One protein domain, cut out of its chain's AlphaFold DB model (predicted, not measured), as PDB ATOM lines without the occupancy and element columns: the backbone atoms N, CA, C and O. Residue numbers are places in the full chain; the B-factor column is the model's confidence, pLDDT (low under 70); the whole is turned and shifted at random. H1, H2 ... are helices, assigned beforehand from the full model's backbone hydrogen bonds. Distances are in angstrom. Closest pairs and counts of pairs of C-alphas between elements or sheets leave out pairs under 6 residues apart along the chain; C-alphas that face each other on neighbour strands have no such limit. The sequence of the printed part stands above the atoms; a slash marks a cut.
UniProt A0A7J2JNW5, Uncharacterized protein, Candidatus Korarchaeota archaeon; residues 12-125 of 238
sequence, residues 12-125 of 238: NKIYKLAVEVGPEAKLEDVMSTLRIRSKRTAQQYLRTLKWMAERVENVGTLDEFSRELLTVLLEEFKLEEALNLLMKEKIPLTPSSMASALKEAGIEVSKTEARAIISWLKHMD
ATOM      1  N   ASN A  12     163.209 194.774 175.795       95.44
ATOM      2  CA  ASN A  12     163.579 195.577 176.964       95.44
ATOM      3  C   ASN A  12     162.411 195.848 177.933       95.44
ATOM      4  O   ASN A  12     162.610 195.903 179.145       95.44
ATOM      5  N   LYS A  13     161.186 196.015 177.423       96.44
ATOM      6  CA  LYS A  13     159.994 196.211 178.259       96.44
ATOM      7  C   LYS A  13     159.506 194.906 178.873       96.44
ATOM      8  O   LYS A  13     159.004 194.940 179.989       96.44
ATOM      9  N   ILE A  14     159.644 193.785 178.163       95.62
ATOM     10  CA  ILE A  14     159.307 192.469 178.712       95.62
ATOM     11  C   ILE A  14     160.307 192.093 179.808       95.62
ATOM     12  O   ILE A  14     159.885 191.752 180.903       95.62
ATOM     13  N   TYR A  15     161.606 192.274 179.557       96.06
ATOM     14  CA  TYR A  15     162.665 192.115 180.555       96.06
ATOM     15  C   TYR A  15     162.402 192.964 181.803       96.06
ATOM     16  O   TYR A  15     162.414 192.450 182.916       96.06
ATOM     17  N   LYS A  16     162.065 194.251 181.626       96.06
ATOM     18  CA  LYS A  16     161.702 195.127 182.748       96.06
ATOM     19  C   LYS A  16     160.572 194.533 183.598       96.06
ATOM     20  O   LYS A  16     160.645 194.574 184.819       96.06
ATOM     21  N   LEU A  17     159.533 193.987 182.962       96.31
ATOM     22  CA  LEU A  17     158.441 193.330 183.682       96.31
ATOM     23  C   LEU A  17     158.906 192.054 184.393       96.31
ATOM     24  O   LEU A  17     158.530 191.835 185.539       96.31
ATOM     25  N   ALA A  18     159.736 191.239 183.742       94.75
ATOM     26  CA  ALA A  18     160.277 190.020 184.334       94.75
ATOM     27  C   ALA A  18     161.084 190.310 185.610       94.75
ATOM     28  O   ALA A  18     160.933 189.591 186.590       94.75
ATOM     29  N   VAL A  19     161.859 191.401 185.627       94.44
ATOM     30  CA  VAL A  19     162.645 191.831 186.797       94.44
ATOM     31  C   VAL A  19     161.782 192.483 187.881       94.44
ATOM     32  O   VAL A  19     161.956 192.188 189.058       94.44
ATOM     33  N   GLU A  20     160.884 193.404 187.515       94.69
ATOM     34  CA  GLU A  20     160.196 194.249 188.505       94.69
ATOM     35  C   GLU A  20     158.940 193.611 189.107       94.69
ATOM     36  O   GLU A  20     158.603 193.911 190.250       94.69
ATOM     37  N   VAL A  21     158.219 192.784 188.345       93.81
ATOM     38  CA  VAL A  21     156.913 192.236 188.767       93.81
ATOM     39  C   VAL A  21     156.814 190.716 188.630       93.81
ATOM     40  O   VAL A  21     155.983 190.102 189.296       93.81
ATOM     41  N   GLY A  22     157.672 190.098 187.814       89.31
ATOM     42  CA  GLY A  22     157.768 188.645 187.689       89.31
ATOM     43  C   GLY A  22     156.560 187.964 187.016       89.31
ATOM     44  O   GLY A  22     155.659 188.631 186.499       89.31
ATOM     45  N   PRO A  23     156.532 186.616 186.989       85.25
ATOM     46  CA  PRO A  23     155.505 185.821 186.295       85.25
ATOM     47  C   PRO A  23     154.089 185.961 186.866       85.25
ATOM     48  O   PRO A  23     153.105 185.874 186.125       85.25
ATOM     49  N   GLU A  24     153.982 186.220 188.170       91.06
ATOM     50  CA  GLU A  24     152.710 186.348 188.895       91.06
ATOM     51  C   GLU A  24     152.065 187.738 188.755       91.06
ATOM     52  O   GLU A  24     151.051 188.030 189.396       91.06
ATOM     53  N   ALA A  25     152.631 188.597 187.901       91.81
ATOM     54  CA  ALA A  25     152.122 189.933 187.642       91.81
ATOM     55  C   ALA A  25     150.639 189.926 187.240       91.81
ATOM     56  O   ALA A  25     150.153 189.080 186.478       91.81
ATOM     57  N   LYS A  26     149.911 190.936 187.711       95.31
ATOM     58  CA  LYS A  26     148.541 191.237 187.301       95.31
ATOM     59  C   LYS A  26     148.529 192.336 186.246       95.31
ATOM     60  O   LYS A  26     149.541 192.955 185.915       95.31
ATOM     61  N   LEU A  27     147.353 192.569 185.669       95.31
ATOM     62  CA  LEU A  27     147.186 193.562 184.610       95.31
ATOM     63  C   LEU A  27     147.566 194.969 185.094       95.31
ATOM     64  O   LEU A  27     148.187 195.734 184.355       95.31
ATOM     65  N   GLU A  28     147.204 195.294 186.331       96.06
ATOM     66  CA  GLU A  28     147.474 196.567 186.993       96.06
ATOM     67  C   GLU A  28     148.979 196.800 187.182       96.06
ATOM     68  O   GLU A  28     149.465 197.907 186.929       96.06
ATOM     69  N   ASP A  29     149.725 195.747 187.524       96.06
ATOM     70  CA  ASP A  29     151.182 195.787 187.672       96.06
ATOM     71  C   ASP A  29     151.831 196.141 186.329       96.06
ATOM     72  O   ASP A  29     152.571 197.114 186.215       96.06
ATOM     73  N   VAL A  30     151.430 195.460 185.251       96.31
ATOM     74  CA  VAL A  30     151.915 195.763 183.893       96.31
ATOM     75  C   VAL A  30     151.580 197.199 183.471       96.31
ATOM     76  O   VAL A  30     152.424 197.903 182.900       96.31
ATOM     77  N   MET A  31     150.349 197.649 183.729       96.81
ATOM     78  CA  MET A  31     149.911 199.004 183.382       96.81
ATOM     79  C   MET A  31     150.704 200.069 184.139       96.81
ATOM     80  O   MET A  31     151.095 201.069 183.529       96.81
ATOM     81  N   SER A  32     150.968 199.856 185.428       96.56
ATOM     82  CA  SER A  32     151.718 200.791 186.270       96.56
ATOM     83  C   SER A  32     153.212 200.810 185.919       96.56
ATOM     84  O   SER A  32     153.741 201.880 185.600       96.56
ATOM     85  N   THR A  33     153.864 199.645 185.836       96.38
ATOM     86  CA  THR A  33     155.298 199.495 185.532       96.38
ATOM     87  C   THR A  33     155.683 200.070 184.168       96.38
ATOM     88  O   THR A  33     156.725 200.726 184.022       96.38
ATOM     89  N   LEU A  34     154.841 199.861 183.149       96.38
ATOM     90  CA  LEU A  34     155.082 200.360 181.790       96.38
ATOM     91  C   LEU A  34     154.353 201.672 181.469       96.38
ATOM     92  O   LEU A  34     154.517 202.193 180.362       96.38
ATOM     93  N   ARG A  35     153.566 202.213 182.409       95.69
ATOM     94  CA  ARG A  35     152.735 203.422 182.236       95.69
ATOM     95  C   ARG A  35     151.810 203.339 181.011       95.69
ATOM     96  O   ARG A  35     151.636 204.306 180.265       95.69
ATOM     97  N   ILE A  36     151.223 202.166 180.778       94.75
ATOM     98  CA  ILE A  36     150.350 201.889 179.632       94.75
ATOM     99  C   ILE A  36     148.897 202.192 180.006       94.75
ATOM    100  O   ILE A  36     148.381 201.675 180.987       94.75
ATOM    101  N   ARG A  37     148.202 202.983 179.176       93.62
ATOM    102  CA  ARG A  37     146.765 203.289 179.359       93.62
ATOM    103  C   ARG A  37     145.830 202.250 178.732       93.62
ATOM    104  O   ARG A  37     144.702 202.070 179.176       93.62
ATOM    105  N   SER A  38     146.285 201.578 177.676       95.81
ATOM    106  CA  SER A  38     145.497 200.591 176.933       95.81
ATOM    107  C   SER A  38     145.477 199.243 177.654       95.81
ATOM    108  O   SER A  38     146.492 198.542 177.679       95.81
ATOM    109  N   LYS A  39     144.305 198.836 178.163       95.44
ATOM    110  CA  LYS A  39     144.100 197.503 178.763       95.44
ATOM    111  C   LYS A  39     144.480 196.376 177.802       95.44
ATOM    112  O   LYS A  39     145.165 195.440 178.194       95.44
ATOM    113  N   ARG A  40     144.113 196.507 176.521       94.94
ATOM    114  CA  ARG A  40     144.455 195.530 175.477       94.94
ATOM    115  C   ARG A  40     145.967 195.360 175.332       94.94
ATOM    116  O   ARG A  40     146.453 194.244 175.226       94.94
ATOM    117  N   THR A  41     146.713 196.460 175.317       95.31
ATOM    118  CA  THR A  41     148.175 196.408 175.188       95.31
ATOM    119  C   THR A  41     148.805 195.789 176.433       95.31
ATOM    120  O   THR A  41     149.685 194.947 176.308       95.31
ATOM    121  N   ALA A  42     148.327 196.147 177.626       96.25
ATOM    122  CA  ALA A  42     148.804 195.549 178.868       96.25
ATOM    123  C   ALA A  42     148.520 194.035 178.939       96.25
ATOM    124  O   ALA A  42     149.400 193.275 179.326       96.25
ATOM    125  N   GLN A  43     147.361 193.572 178.455       96.38
ATOM    126  CA  GLN A  43     147.063 192.139 178.325       96.38
ATOM    127  C   GLN A  43     148.049 191.415 177.395       96.38
ATOM    128  O   GLN A  43     148.469 190.302 177.698       96.38
ATOM    129  N   GLN A  44     148.457 192.043 176.287       96.50
ATOM    130  CA  GLN A  44     149.459 191.469 175.380       96.50
ATOM    131  C   GLN A  44     150.829 191.321 176.055       96.50
ATOM    132  O   GLN A  44     151.478 190.288 175.883       96.50
ATOM    133  N   TYR A  45     151.259 192.326 176.829       97.31
ATOM    134  CA  TYR A  45     152.485 192.245 177.632       97.31
ATOM    135  C   TYR A  45     152.390 191.142 178.673       97.31
ATOM    136  O   TYR A  45     153.290 190.315 178.738       97.31
ATOM    137  N   LEU A  46     151.290 191.092 179.426       96.31
ATOM    138  CA  LEU A  46     151.090 190.081 180.455       96.31
ATOM    139  C   LEU A  46     151.145 188.666 179.873       96.31
ATOM    140  O   LEU A  46     151.821 187.799 180.413       96.31
ATOM    141  N   ARG A  47     150.470 188.434 178.741       96.00
ATOM    142  CA  ARG A  47     150.487 187.122 178.090       96.00
ATOM    143  C   ARG A  47     151.886 186.746 177.599       96.00
ATOM    144  O   ARG A  47     152.323 185.625 177.814       96.00
ATOM    145  N   THR A  48     152.591 187.695 176.986       96.75
ATOM    146  CA  THR A  48     153.964 187.478 176.506       96.75
ATOM    147  C   THR A  48     154.926 187.205 177.663       96.75
ATOM    148  O   THR A  48     155.753 186.309 177.556       96.75
ATOM    149  N   LEU A  49     154.788 187.932 178.777       96.12
ATOM    150  CA  LEU A  49     155.580 187.736 179.989       96.12
ATOM    151  C   LEU A  49     155.383 186.331 180.562       96.12
ATOM    152  O   LEU A  49     156.364 185.648 180.819       96.12
ATOM    153  N   LYS A  50     154.128 185.889 180.704       95.12
ATOM    154  CA  LYS A  50     153.812 184.539 181.192       95.12
ATOM    155  C   LYS A  50     154.397 183.457 180.290       95.12
ATOM    156  O   LYS A  50     155.058 182.556 180.781       95.12
ATOM    157  N   TRP A  51     154.225 183.602 178.976       95.81
ATOM    158  CA  TRP A  51     154.797 182.667 178.009       95.81
ATOM    159  C   TRP A  51     156.328 182.569 178.122       95.81
ATOM    160  O   TRP A  51     156.866 181.467 178.053       95.81
ATOM    161  N   MET A  52     157.024 183.697 178.322       95.25
ATOM    162  CA  MET A  52     158.482 183.709 178.500       95.25
ATOM    163  C   MET A  52     158.914 183.128 179.845       95.25
ATOM    164  O   MET A  52     159.889 182.392 179.890       95.25
ATOM    165  N   ALA A  53     158.202 183.432 180.928       92.69
ATOM    166  CA  ALA A  53     158.581 182.979 182.263       92.69
ATOM    167  C   ALA A  53     158.428 181.463 182.468       92.69
ATOM    168  O   ALA A  53     159.068 180.897 183.342       92.69
ATOM    169  N   GLU A  54     157.614 180.796 181.647       93.44
ATOM    170  CA  GLU A  54     157.549 179.328 181.590       93.44
ATOM    171  C   GLU A  54     158.802 178.684 180.965       93.44
ATOM    172  O   GLU A  54     158.932 177.464 181.009       93.44
ATOM    173  N   ARG A  55     159.678 179.472 180.323       93.69
ATOM    174  CA  ARG A  55     160.773 178.985 179.461       93.69
ATOM    175  C   ARG A  55     162.142 179.560 179.800       93.69
ATOM    176  O   ARG A  55     163.146 178.926 179.514       93.69
ATOM    177  N   VAL A  56     162.170 180.777 180.332       92.75
ATOM    178  CA  VAL A  56     163.386 181.498 180.703       92.75
ATOM    179  C   VAL A  56     163.468 181.495 182.224       92.75
ATOM    180  O   VAL A  56     162.695 182.188 182.889       92.75
ATOM    181  N   GLU A  57     164.379 180.694 182.762       82.62
ATOM    182  CA  GLU A  57     164.591 180.518 184.196       82.62
ATOM    183  C   GLU A  57     165.421 181.664 184.780       82.62
ATOM    184  O   GLU A  57     165.133 182.136 185.885       82.62
ATOM    185  N   ASN A  58     166.428 182.154 184.047       77.31
ATOM    186  CA  ASN A  58     167.316 183.199 184.535       77.31
ATOM    187  C   ASN A  58     167.020 184.557 183.887       77.31
ATOM    188  O   ASN A  58     167.348 184.842 182.736       77.31
ATOM    189  N   VAL A  59     166.446 185.458 184.685       82.62
ATOM    190  CA  VAL A  59     166.188 186.831 184.237       82.62
ATOM    191  C   VAL A  59     167.449 187.702 184.322       82.62
ATOM    192  O   VAL A  59     167.523 188.659 183.569       82.62
ATOM    193  N   GLY A  60     168.441 187.354 185.157       88.06
ATOM    194  CA  GLY A  60     169.790 187.941 185.224       88.06
ATOM    195  C   GLY A  60     169.945 189.381 184.716       88.06
ATOM    196  O   GLY A  60     169.265 190.311 185.156       88.06
ATOM    197  N   THR A  61     170.884 189.568 183.793       94.25
ATOM    198  CA  THR A  61     171.013 190.770 182.960       94.25
ATOM    199  C   THR A  61     170.179 190.649 181.679       94.25
ATOM    200  O   THR A  61     169.840 189.552 181.241       94.25
ATOM    201  N   LEU A  62     169.908 191.774 181.002       93.44
ATOM    202  CA  LEU A  62     169.193 191.763 179.715       93.44
ATOM    203  C   LEU A  62     169.871 190.859 178.668       93.44
ATOM    204  O   LEU A  62     169.177 190.228 177.871       93.44
ATOM    205  N   ASP A  63     171.202 190.779 178.675       92.69
ATOM    206  CA  ASP A  63     171.968 189.953 177.736       92.69
ATOM    207  C   ASP A  63     171.880 188.459 178.060       92.69
ATOM    208  O   ASP A  63     171.929 187.628 177.154       92.69
ATOM    209  N   GLU A  64     171.783 188.097 179.339       93.69
ATOM    210  CA  GLU A  64     171.550 186.711 179.768       93.69
ATOM    211  C   GLU A  64     170.126 186.287 179.420       93.69
ATOM    212  O   GLU A  64     169.951 185.301 178.707       93.69
ATOM    213  N   PHE A  65     169.140 187.113 179.779       94.50
ATOM    214  CA  PHE A  65     167.740 186.921 179.407       94.50
ATOM    215  C   PHE A  65     167.561 186.764 177.889       94.50
ATOM    216  O   PHE A  65     166.848 185.878 177.421       94.50
ATOM    217  N   SER A  66     168.229 187.609 177.098       94.75
ATOM    218  CA  SER A  66     168.169 187.548 175.633       94.75
ATOM    219  C   SER A  66     168.822 186.282 175.081       94.75
ATOM    220  O   SER A  66     168.288 185.675 174.156       94.75
ATOM    221  N   ARG A  67     169.962 185.857 175.639       94.25
ATOM    222  CA  ARG A  67     170.633 184.617 175.220       94.25
ATOM    223  C   ARG A  67     169.793 183.384 175.529       94.25
ATOM    224  O   ARG A  67     169.666 182.524 174.668       94.25
ATOM    225  N   GLU A  68     169.193 183.324 176.709       95.38
ATOM    226  CA  GLU A  68     168.334 182.206 177.095       95.38
ATOM    227  C   GLU A  68     167.058 182.162 176.246       95.38
ATOM    228  O   GLU A  68     166.719 181.119 175.688       95.38
ATOM    229  N   LEU A  69     166.415 183.316 176.027       96.06
ATOM    230  CA  LEU A  69     165.284 183.406 175.107       96.06
ATOM    231  C   LEU A  69     165.670 182.974 173.685       96.06
ATOM    232  O   LEU A  69     164.876 182.318 173.016       96.06
ATOM    233  N   LEU A  70     166.860 183.338 173.200       96.50
ATOM    234  CA  LEU A  70     167.331 182.900 171.889       96.50
ATOM    235  C   LEU A  70     167.422 181.372 171.815       96.50
ATOM    236  O   LEU A  70     166.911 180.807 170.853       96.50
ATOM    237  N   THR A  71     168.002 180.713 172.821       96.19
ATOM    238  CA  THR A  71     168.074 179.243 172.890       96.19
ATOM    239  C   THR A  71     166.682 178.616 172.826       96.19
ATOM    240  O   THR A  71     166.420 177.799 171.945       96.19
ATOM    241  N   VAL A  72     165.756 179.086 173.669       96.25
ATOM    242  CA  VAL A  72     164.351 178.644 173.676       96.25
ATOM    243  C   VAL A  72     163.717 178.791 172.294       96.25
ATOM    244  O   VAL A  72     163.045 177.884 171.806       96.25
ATOM    245  N   LEU A  73     163.926 179.937 171.642       96.44
ATOM    246  CA  LEU A  73     163.364 180.200 170.324       96.44
ATOM    247  C   LEU A  73     163.945 179.263 169.257       96.44
ATOM    248  O   LEU A  73     163.185 178.762 168.431       96.44
ATOM    249  N   LEU A  74     165.262 179.037 169.255       96.25
ATOM    250  CA  LEU A  74     165.924 178.149 168.294       96.25
ATOM    251  C   LEU A  74     165.412 176.710 168.422       96.25
ATOM    252  O   LEU A  74     165.119 176.089 167.399       96.25
ATOM    253  N   GLU A  75     165.253 176.222 169.652       95.31
ATOM    254  CA  GLU A  75     164.844 174.848 169.954       95.31
ATOM    255  C   GLU A  75     163.340 174.623 169.745       95.31
ATOM    256  O   GLU A  75     162.951 173.784 168.930       95.31
ATOM    257  N   GLU A  76     162.474 175.393 170.419       95.38
ATOM    258  CA  GLU A  76     161.021 175.172 170.367       95.38
ATOM    259  C   GLU A  76     160.433 175.433 168.979       95.38
ATOM    260  O   GLU A  76     159.443 174.803 168.604       95.38
ATOM    261  N   PHE A  77     161.019 176.365 168.220       96.31
ATOM    262  CA  PHE A  77     160.537 176.736 166.890       96.31
ATOM    263  C   PHE A  77     161.409 176.189 165.758       96.31
ATOM    264  O   PHE A  77     161.136 176.513 164.607       96.31
ATOM    265  N   LYS A  78     162.444 175.383 166.035       95.50
ATOM    266  CA  LYS A  78     163.352 174.832 165.007       95.50
ATOM    267  C   LYS A  78     163.801 175.892 163.993       95.50
ATOM    268  O   LYS A  78     163.739 175.699 162.774       95.50
ATOM    269  N   LEU A  79     164.183 177.070 164.491       96.19
ATOM    270  CA  LEU A  79     164.348 178.253 163.637       96.19
ATOM    271  C   LEU A  79     165.455 178.087 162.602       96.19
ATOM    272  O   LEU A  79     165.349 178.662 161.523       96.19
ATOM    273  N   GLU A  80     166.491 177.303 162.901       94.31
ATOM    274  CA  GLU A  80     167.549 177.007 161.934       94.31
ATOM    275  C   GLU A  80     166.998 176.274 160.706       94.31
ATOM    276  O   GLU A  80     167.274 176.678 159.577       94.31
ATOM    277  N   GLU A  81     166.164 175.250 160.905       94.69
ATOM    278  CA  GLU A  81     165.522 174.505 159.815       94.69
ATOM    279  C   GLU A  81     164.611 175.423 158.990       94.69
ATOM    280  O   GLU A  81     164.723 175.477 157.761       94.69
ATOM    281  N   ALA A  82     163.763 176.208 159.663       95.81
ATOM    282  CA  ALA A  82     162.836 177.124 159.007       95.81
ATOM    283  C   ALA A  82     163.567 178.216 158.204       95.81
ATOM    284  O   ALA A  82     163.203 178.502 157.062       95.81
ATOM    285  N   LEU A  83     164.617 178.823 158.764       94.62
ATOM    286  CA  LEU A  83     165.408 179.849 158.081       94.62
ATOM    287  C   LEU A  83     166.201 179.269 156.905       94.62
ATOM    288  O   LEU A  83     166.243 179.891 155.840       94.62
ATOM    289  N   ASN A  84     166.775 178.071 157.057       93.31
ATOM    290  CA  ASN A  84     167.479 177.381 155.976       93.31
ATOM    291  C   ASN A  84     166.544 177.056 154.805       93.31
ATOM    292  O   ASN A  84     166.928 177.245 153.649       93.31
ATOM    293  N   LEU A  85     165.310 176.632 155.090       93.88
ATOM    294  CA  LEU A  85     164.284 176.405 154.074       93.88
ATOM    295  C   LEU A  85     163.979 177.692 153.293       93.88
ATOM    296  O   LEU A  85     164.059 177.703 152.065       93.88
ATOM    297  N   LEU A  86     163.718 178.802 153.994       93.31
ATOM    298  CA  LEU A  86     163.459 180.095 153.348       93.31
ATOM    299  C   LEU A  86     164.638 180.559 152.486       93.31
ATOM    300  O   LEU A  86     164.438 181.061 151.380       93.31
ATOM    301  N   MET A  87     165.868 180.373 152.969       91.31
ATOM    302  CA  MET A  87     167.074 180.714 152.216       91.31
ATOM    303  C   MET A  87     167.230 179.873 150.949       91.31
ATOM    304  O   MET A  87     167.515 180.430 149.886       91.31
ATOM    305  N   LYS A  88     167.038 178.553 151.048       91.19
ATOM    306  CA  LYS A  88     167.147 177.619 149.921       91.19
ATOM    307  C   LYS A  88     166.153 177.968 148.813       91.19
ATOM    308  O   LYS A  88     166.542 178.056 147.649       91.19
ATOM    309  N   GLU A  89     164.916 178.261 149.198       89.75
ATOM    310  CA  GLU A  89     163.833 178.623 148.277       89.75
ATOM    311  C   GLU A  89     163.855 180.108 147.869       89.75
ATOM    312  O   GLU A  89     162.999 180.569 147.113       89.75
ATOM    313  N   LYS A  90     164.851 180.879 148.338       88.50
ATOM    314  CA  LYS A  90     165.013 182.321 148.071       88.50
ATOM    315  C   LYS A  90     163.773 183.141 148.449       88.50
ATOM    316  O   LYS A  90     163.457 184.146 147.811       88.50
ATOM    317  N   ILE A  91     163.076 182.724 149.499       90.56
ATOM    318  CA  ILE A  91     161.867 183.378 149.988       90.56
ATOM    319  C   ILE A  91     162.250 184.482 150.981       90.56
ATOM    320  O   ILE A  91     163.002 184.231 151.925       90.56
ATOM    321  N   PRO A  92     161.729 185.714 150.818       91.38
ATOM    322  CA  PRO A  92     162.024 186.801 151.740       91.38
ATOM    323  C   PRO A  92     161.490 186.493 153.138       91.38
ATOM    324  O   PRO A  92     160.401 185.935 153.302       91.38
ATOM    325  N   LEU A  93     162.229 186.918 154.163       93.81
ATOM    326  CA  LEU A  93     161.815 186.736 155.545       93.81
ATOM    327  C   LEU A  93     160.720 187.742 155.920       93.81
ATOM    328  O   LEU A  93     160.953 188.930 156.132       93.81
ATOM    329  N   THR A  94     159.500 187.241 156.045       94.31
ATOM    330  CA  THR A  94     158.312 187.996 156.436       94.31
ATOM    331  C   THR A  94     157.533 187.190 157.474       94.31
ATOM    332  O   THR A  94     157.713 185.976 157.580       94.31
ATOM    333  N   PRO A  95     156.609 187.803 158.233       95.25
ATOM    334  CA  PRO A  95     155.782 187.042 159.164       95.25
ATOM    335  C   PRO A  95     154.927 185.954 158.496       95.25
ATOM    336  O   PRO A  95     154.587 184.980 159.157       95.25
ATOM    337  N   SER A  96     154.546 186.110 157.220       94.06
ATOM    338  CA  SER A  96     153.806 185.061 156.509       94.06
ATOM    339  C   SER A  96     154.720 183.923 156.066       94.06
ATOM    340  O   SER A  96     154.346 182.776 156.270       94.06
ATOM    341  N   SER A  97     155.903 184.217 155.514       95.00
ATOM    342  CA  SER A  97     156.850 183.171 155.097       95.00
ATOM    343  C   SER A  97     157.423 182.405 156.280       95.00
ATOM    344  O   SER A  97     157.474 181.184 156.225       95.00
ATOM    345  N   MET A  98     157.741 183.084 157.385       96.38
ATOM    346  CA  MET A  98     158.160 182.425 158.626       96.38
ATOM    347  C   MET A  98     157.066 181.499 159.170       96.38
ATOM    348  O   MET A  98     157.348 180.357 159.509       96.38
ATOM    349  N   ALA A  99     155.806 181.953 159.213       95.50
ATOM    350  CA  ALA A  99     154.704 181.099 159.661       95.50
ATOM    351  C   ALA A  99     154.506 179.872 158.755       95.50
ATOM    352  O   ALA A  99     154.224 178.788 159.255       95.50
ATOM    353  N   SER A 100     154.676 180.026 157.438       94.31
ATOM    354  CA  SER A 100     154.631 178.902 156.498       94.31
ATOM    355  C   SER A 100     155.801 177.935 156.691       94.31
ATOM    356  O   SER A 100     155.563 176.737 156.745       94.31
ATOM    357  N   ALA A 101     157.032 178.425 156.857       96.06
ATOM    358  CA  ALA A 101     158.205 177.566 157.049       96.06
ATOM    359  C   ALA A 101     158.142 176.773 158.357       96.06
ATOM    360  O   ALA A 101     158.451 175.587 158.383       96.06
ATOM    361  N   LEU A 102     157.668 177.404 159.430       95.81
ATOM    362  CA  LEU A 102     157.442 176.729 160.706       95.81
ATOM    363  C   LEU A 102     156.360 175.653 160.603       95.81
ATOM    364  O   LEU A 102     156.494 174.588 161.205       95.81
ATOM    365  N   LYS A 103     155.322 175.889 159.793       94.50
ATOM    366  CA  LYS A 103     154.273 174.898 159.554       94.50
ATOM    367  C   LYS A 103     154.816 173.635 158.879       94.50
ATOM    368  O   LYS A 103     154.426 172.548 159.294       94.50
ATOM    369  N   GLU A 104     155.728 173.760 157.913       90.69
ATOM    370  CA  GLU A 104     156.395 172.601 157.289       90.69
ATOM    371  C   GLU A 104     157.225 171.794 158.300       90.69
ATOM    372  O   GLU A 104     157.281 170.569 158.234       90.69
ATOM    373  N   ALA A 105     157.789 172.459 159.312       88.31
ATOM    374  CA  ALA A 105     158.478 171.803 160.425       88.31
ATOM    375  C   ALA A 105     157.525 171.193 161.485       88.31
ATOM    376  O   ALA A 105     157.986 170.686 162.516       88.31
ATOM    377  N   GLY A 106     156.206 171.240 161.248       91.94
ATOM    378  CA  GLY A 106     155.158 170.750 162.149       91.94
ATOM    379  C   GLY A 106     154.768 171.724 163.267       91.94
ATOM    380  O   GLY A 106     154.121 171.317 164.230       91.94
ATOM    381  N   ILE A 107     155.160 172.998 163.170       95.00
ATOM    382  CA  ILE A 107     155.006 173.997 164.233       95.00
ATOM    383  C   ILE A 107     153.986 175.050 163.807       95.00
ATOM    384  O   ILE A 107     154.248 175.927 162.981       95.00
ATOM    385  N   GLU A 108     152.800 175.002 164.408       94.25
ATOM    386  CA  GLU A 108     151.767 175.995 164.131       94.25
ATOM    387  C   GLU A 108     152.031 177.303 164.884       94.25
ATOM    388  O   GLU A 108     151.998 177.373 166.119       94.25
ATOM    389  N   VAL A 109     152.244 178.378 164.122       94.81
ATOM    390  CA  VAL A 109     152.297 179.749 164.635       94.81
ATOM    391  C   VAL A 109     151.408 180.680 163.819       94.81
ATOM    392  O   VAL A 109     151.279 180.593 162.597       94.81
ATOM    393  N   SER A 110     150.808 181.641 164.503       94.88
ATOM    394  CA  SER A 110     150.117 182.761 163.881       94.88
ATOM    395  C   SER A 110     151.111 183.768 163.291       94.88
ATOM    396  O   SER A 110     152.241 183.918 163.756       94.88
ATOM    397  N   LYS A 111     150.666 184.574 162.318       93.25
ATOM    398  CA  LYS A 111     151.483 185.674 161.757       93.25
ATOM    399  C   LYS A 111     151.926 186.694 162.818       93.25
ATOM    400  O   LYS A 111     152.928 187.378 162.634       93.25
ATOM    401  N   THR A 112     151.170 186.834 163.908       96.06
ATOM    402  CA  THR A 112     151.522 187.704 165.042       96.06
ATOM    403  C   THR A 112     152.710 187.144 165.817       96.06
ATOM    404  O   THR A 112     153.632 187.895 166.122       96.06
ATOM    405  N   GLU A 113     152.708 185.838 166.084       97.50
ATOM    406  CA  GLU A 113     153.803 185.133 166.760       97.50
ATOM    407  C   GLU A 113     155.053 185.114 165.879       97.50
ATOM    408  O   GLU A 113     156.118 185.526 166.324       97.50
ATOM    409  N   ALA A 114     154.917 184.791 164.589       97.06
ATOM    410  CA  ALA A 114     156.024 184.867 163.635       97.06
ATOM    411  C   ALA A 114     156.647 186.275 163.575       97.06
ATOM    412  O   ALA A 114     157.867 186.430 163.531       97.06
ATOM    413  N   ARG A 115     155.822 187.332 163.636       97.00
ATOM    414  CA  ARG A 115     156.313 188.716 163.730       97.00
ATOM    415  C   ARG A 115     157.070 188.972 165.033       97.00
ATOM    416  O   ARG A 115     158.045 189.717 165.004       97.00
ATOM    417  N   ALA A 116     156.615 188.411 166.151       97.56
ATOM    418  CA  ALA A 116     157.278 188.563 167.439       97.56
ATOM    419  C   ALA A 116     158.650 187.884 167.444       97.56
ATOM    420  O   ALA A 116     159.629 188.554 167.755       97.56
ATOM    421  N   ILE A 117     158.729 186.639 166.962       97.69
ATOM    422  CA  ILE A 117     159.986 185.896 166.783       97.69
ATOM    423  C   ILE A 117     160.973 186.723 165.954       97.69
ATOM    424  O   ILE A 117     162.055 187.050 166.433       97.69
ATOM    425  N   ILE A 118     160.579 187.150 164.746       96.94
ATOM    426  CA  ILE A 118     161.441 187.969 163.873       96.94
ATOM    427  C   ILE A 118     161.889 189.248 164.593       96.94
ATOM    428  O   ILE A 118     163.050 189.642 164.498       96.94
ATOM    429  N   SER A 119     160.979 189.915 165.308       96.31
ATOM    430  CA  SER A 119     161.295 191.150 166.027       96.31
ATOM    431  C   SER A 119     162.300 190.931 167.154       96.31
ATOM    432  O   SER A 119     163.148 191.797 167.360       96.31
ATOM    433  N   TRP A 120     162.206 189.827 167.894       97.19
ATOM    434  CA  TRP A 120     163.131 189.517 168.980       97.19
ATOM    435  C   TRP A 120     164.492 189.097 168.446       97.19
ATOM    436  O   TRP A 120     165.489 189.652 168.893       97.19
ATOM    437  N   LEU A 121     164.550 188.244 167.421       97.06
ATOM    438  CA  LEU A 121     165.816 187.876 166.778       97.06
ATOM    439  C   LEU A 121     166.581 189.109 166.271       97.06
ATOM    440  O   LEU A 121     167.791 189.203 166.452       97.06
ATOM    441  N   LYS A 122     165.871 190.087 165.691       94.88
ATOM    442  CA  LYS A 122     166.462 191.375 165.285       94.88
ATOM    443  C   LYS A 122     166.945 192.203 166.471       94.88
ATOM    444  O   LYS A 122     168.001 192.814 166.385       94.88
ATOM    445  N   HIS A 123     166.171 192.249 167.556       93.44
ATOM    446  CA  HIS A 123     166.556 192.978 168.768       93.44
ATOM    447  C   HIS A 123     167.853 192.419 169.365       93.44
ATOM    448  O   HIS A 123     168.696 193.188 169.806       93.44
ATOM    449  N   MET A 124     168.015 191.096 169.334       95.31
ATOM    450  CA  MET A 124     169.171 190.378 169.878       95.31
ATOM    451  C   MET A 124     170.377 190.334 168.914       95.31
ATOM    452  O   MET A 124     171.339 189.631 169.189       95.31
ATOM    453  N   ASP A 125     170.314 191.024 167.766       93.62
ATOM    454  CA  ASP A 125     171.284 190.937 166.652       93.62
ATOM    455  C   ASP A 125     171.565 189.498 166.151       93.62
ATOM    456  O   ASP A 125     172.557 189.236 165.472       93.62
TER     457      ASP A 125
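Overview. This is residues 12 to 125 of the 238 residues of an uncharacterized protein of Candidatus Korarchaeota archaeon (UniProt A0A7J2JNW5). Two small lobes of three crossed helices each, H1 to H3 and H5 to H7, are joined by the helix H4, which bridges them. The lobes' helices are apart from each other across an open cleft. The printed part has 114 residues with seven named helices, H1 to H7 in chain order, and no named strand; the class is all helix. It is compact, with a radius of gyration of the C-alphas of 15.2 A, yet elongated, spanning 46 by 28 by 23 A.

Along the chain. H4, residues 62 to 76, runs 20.7 A from C-alpha 62 at (169.193, 191.763, 179.715) to C-alpha 76 at (161.021, 175.172, 170.367). Before it come H1, residues 12 to 20, 12.1 A; H2, 27 to 34, 10.8 A; and H3, 39 to 53, 20.8 A. After it come H5, 79 to 88, 14.0 A; H6, 95 to 104, 14.6 A; and H7, 111 to 123, 18.2 A, ending at C-alpha 123 (166.556, 192.978, 168.768).

Arrangement. H4, with residues 62 to 65 alone, only just touches H1, only at their ends, with 3 pairs of C-alphas within 8 A, the closest Tyr 15 and Leu 62 at 6.6 A. H4 and H7 are close but not clearly touching, their closest C-alphas Leu 70 and Leu 121 at 7.3 A. H2 and H3 touch about perpendicular at 90 degrees, closest C-alphas Met 31 and Ala 42, 5.8 A. H1 touches H3, closest C-alphas Ile 14 and Leu 49, 6.2 A. H1 also touches H2 at a steep tilt of 64 degrees, closest C-alphas Leu 17 and Val 30, 7.0 A. H6 touches H5 at 76 degrees, about perpendicular, closest C-alphas Ala 82 and Ala 101, 5.0 A. H6 touches H7 at 74 degrees, about perpendicular, closest C-alphas Pro 95 and Arg 115, 4.9 A. In H1 to H7 every O i to N i+4 pair is within hydrogen-bond range.

Size, cuts and confidence. The C-alphas farthest apart, Glu 28 and Lys 88, are 46.0 A apart. The printed part has no cut and no long link. Mean pLDDT of the printed part is 94.3; no printed residue is under 70.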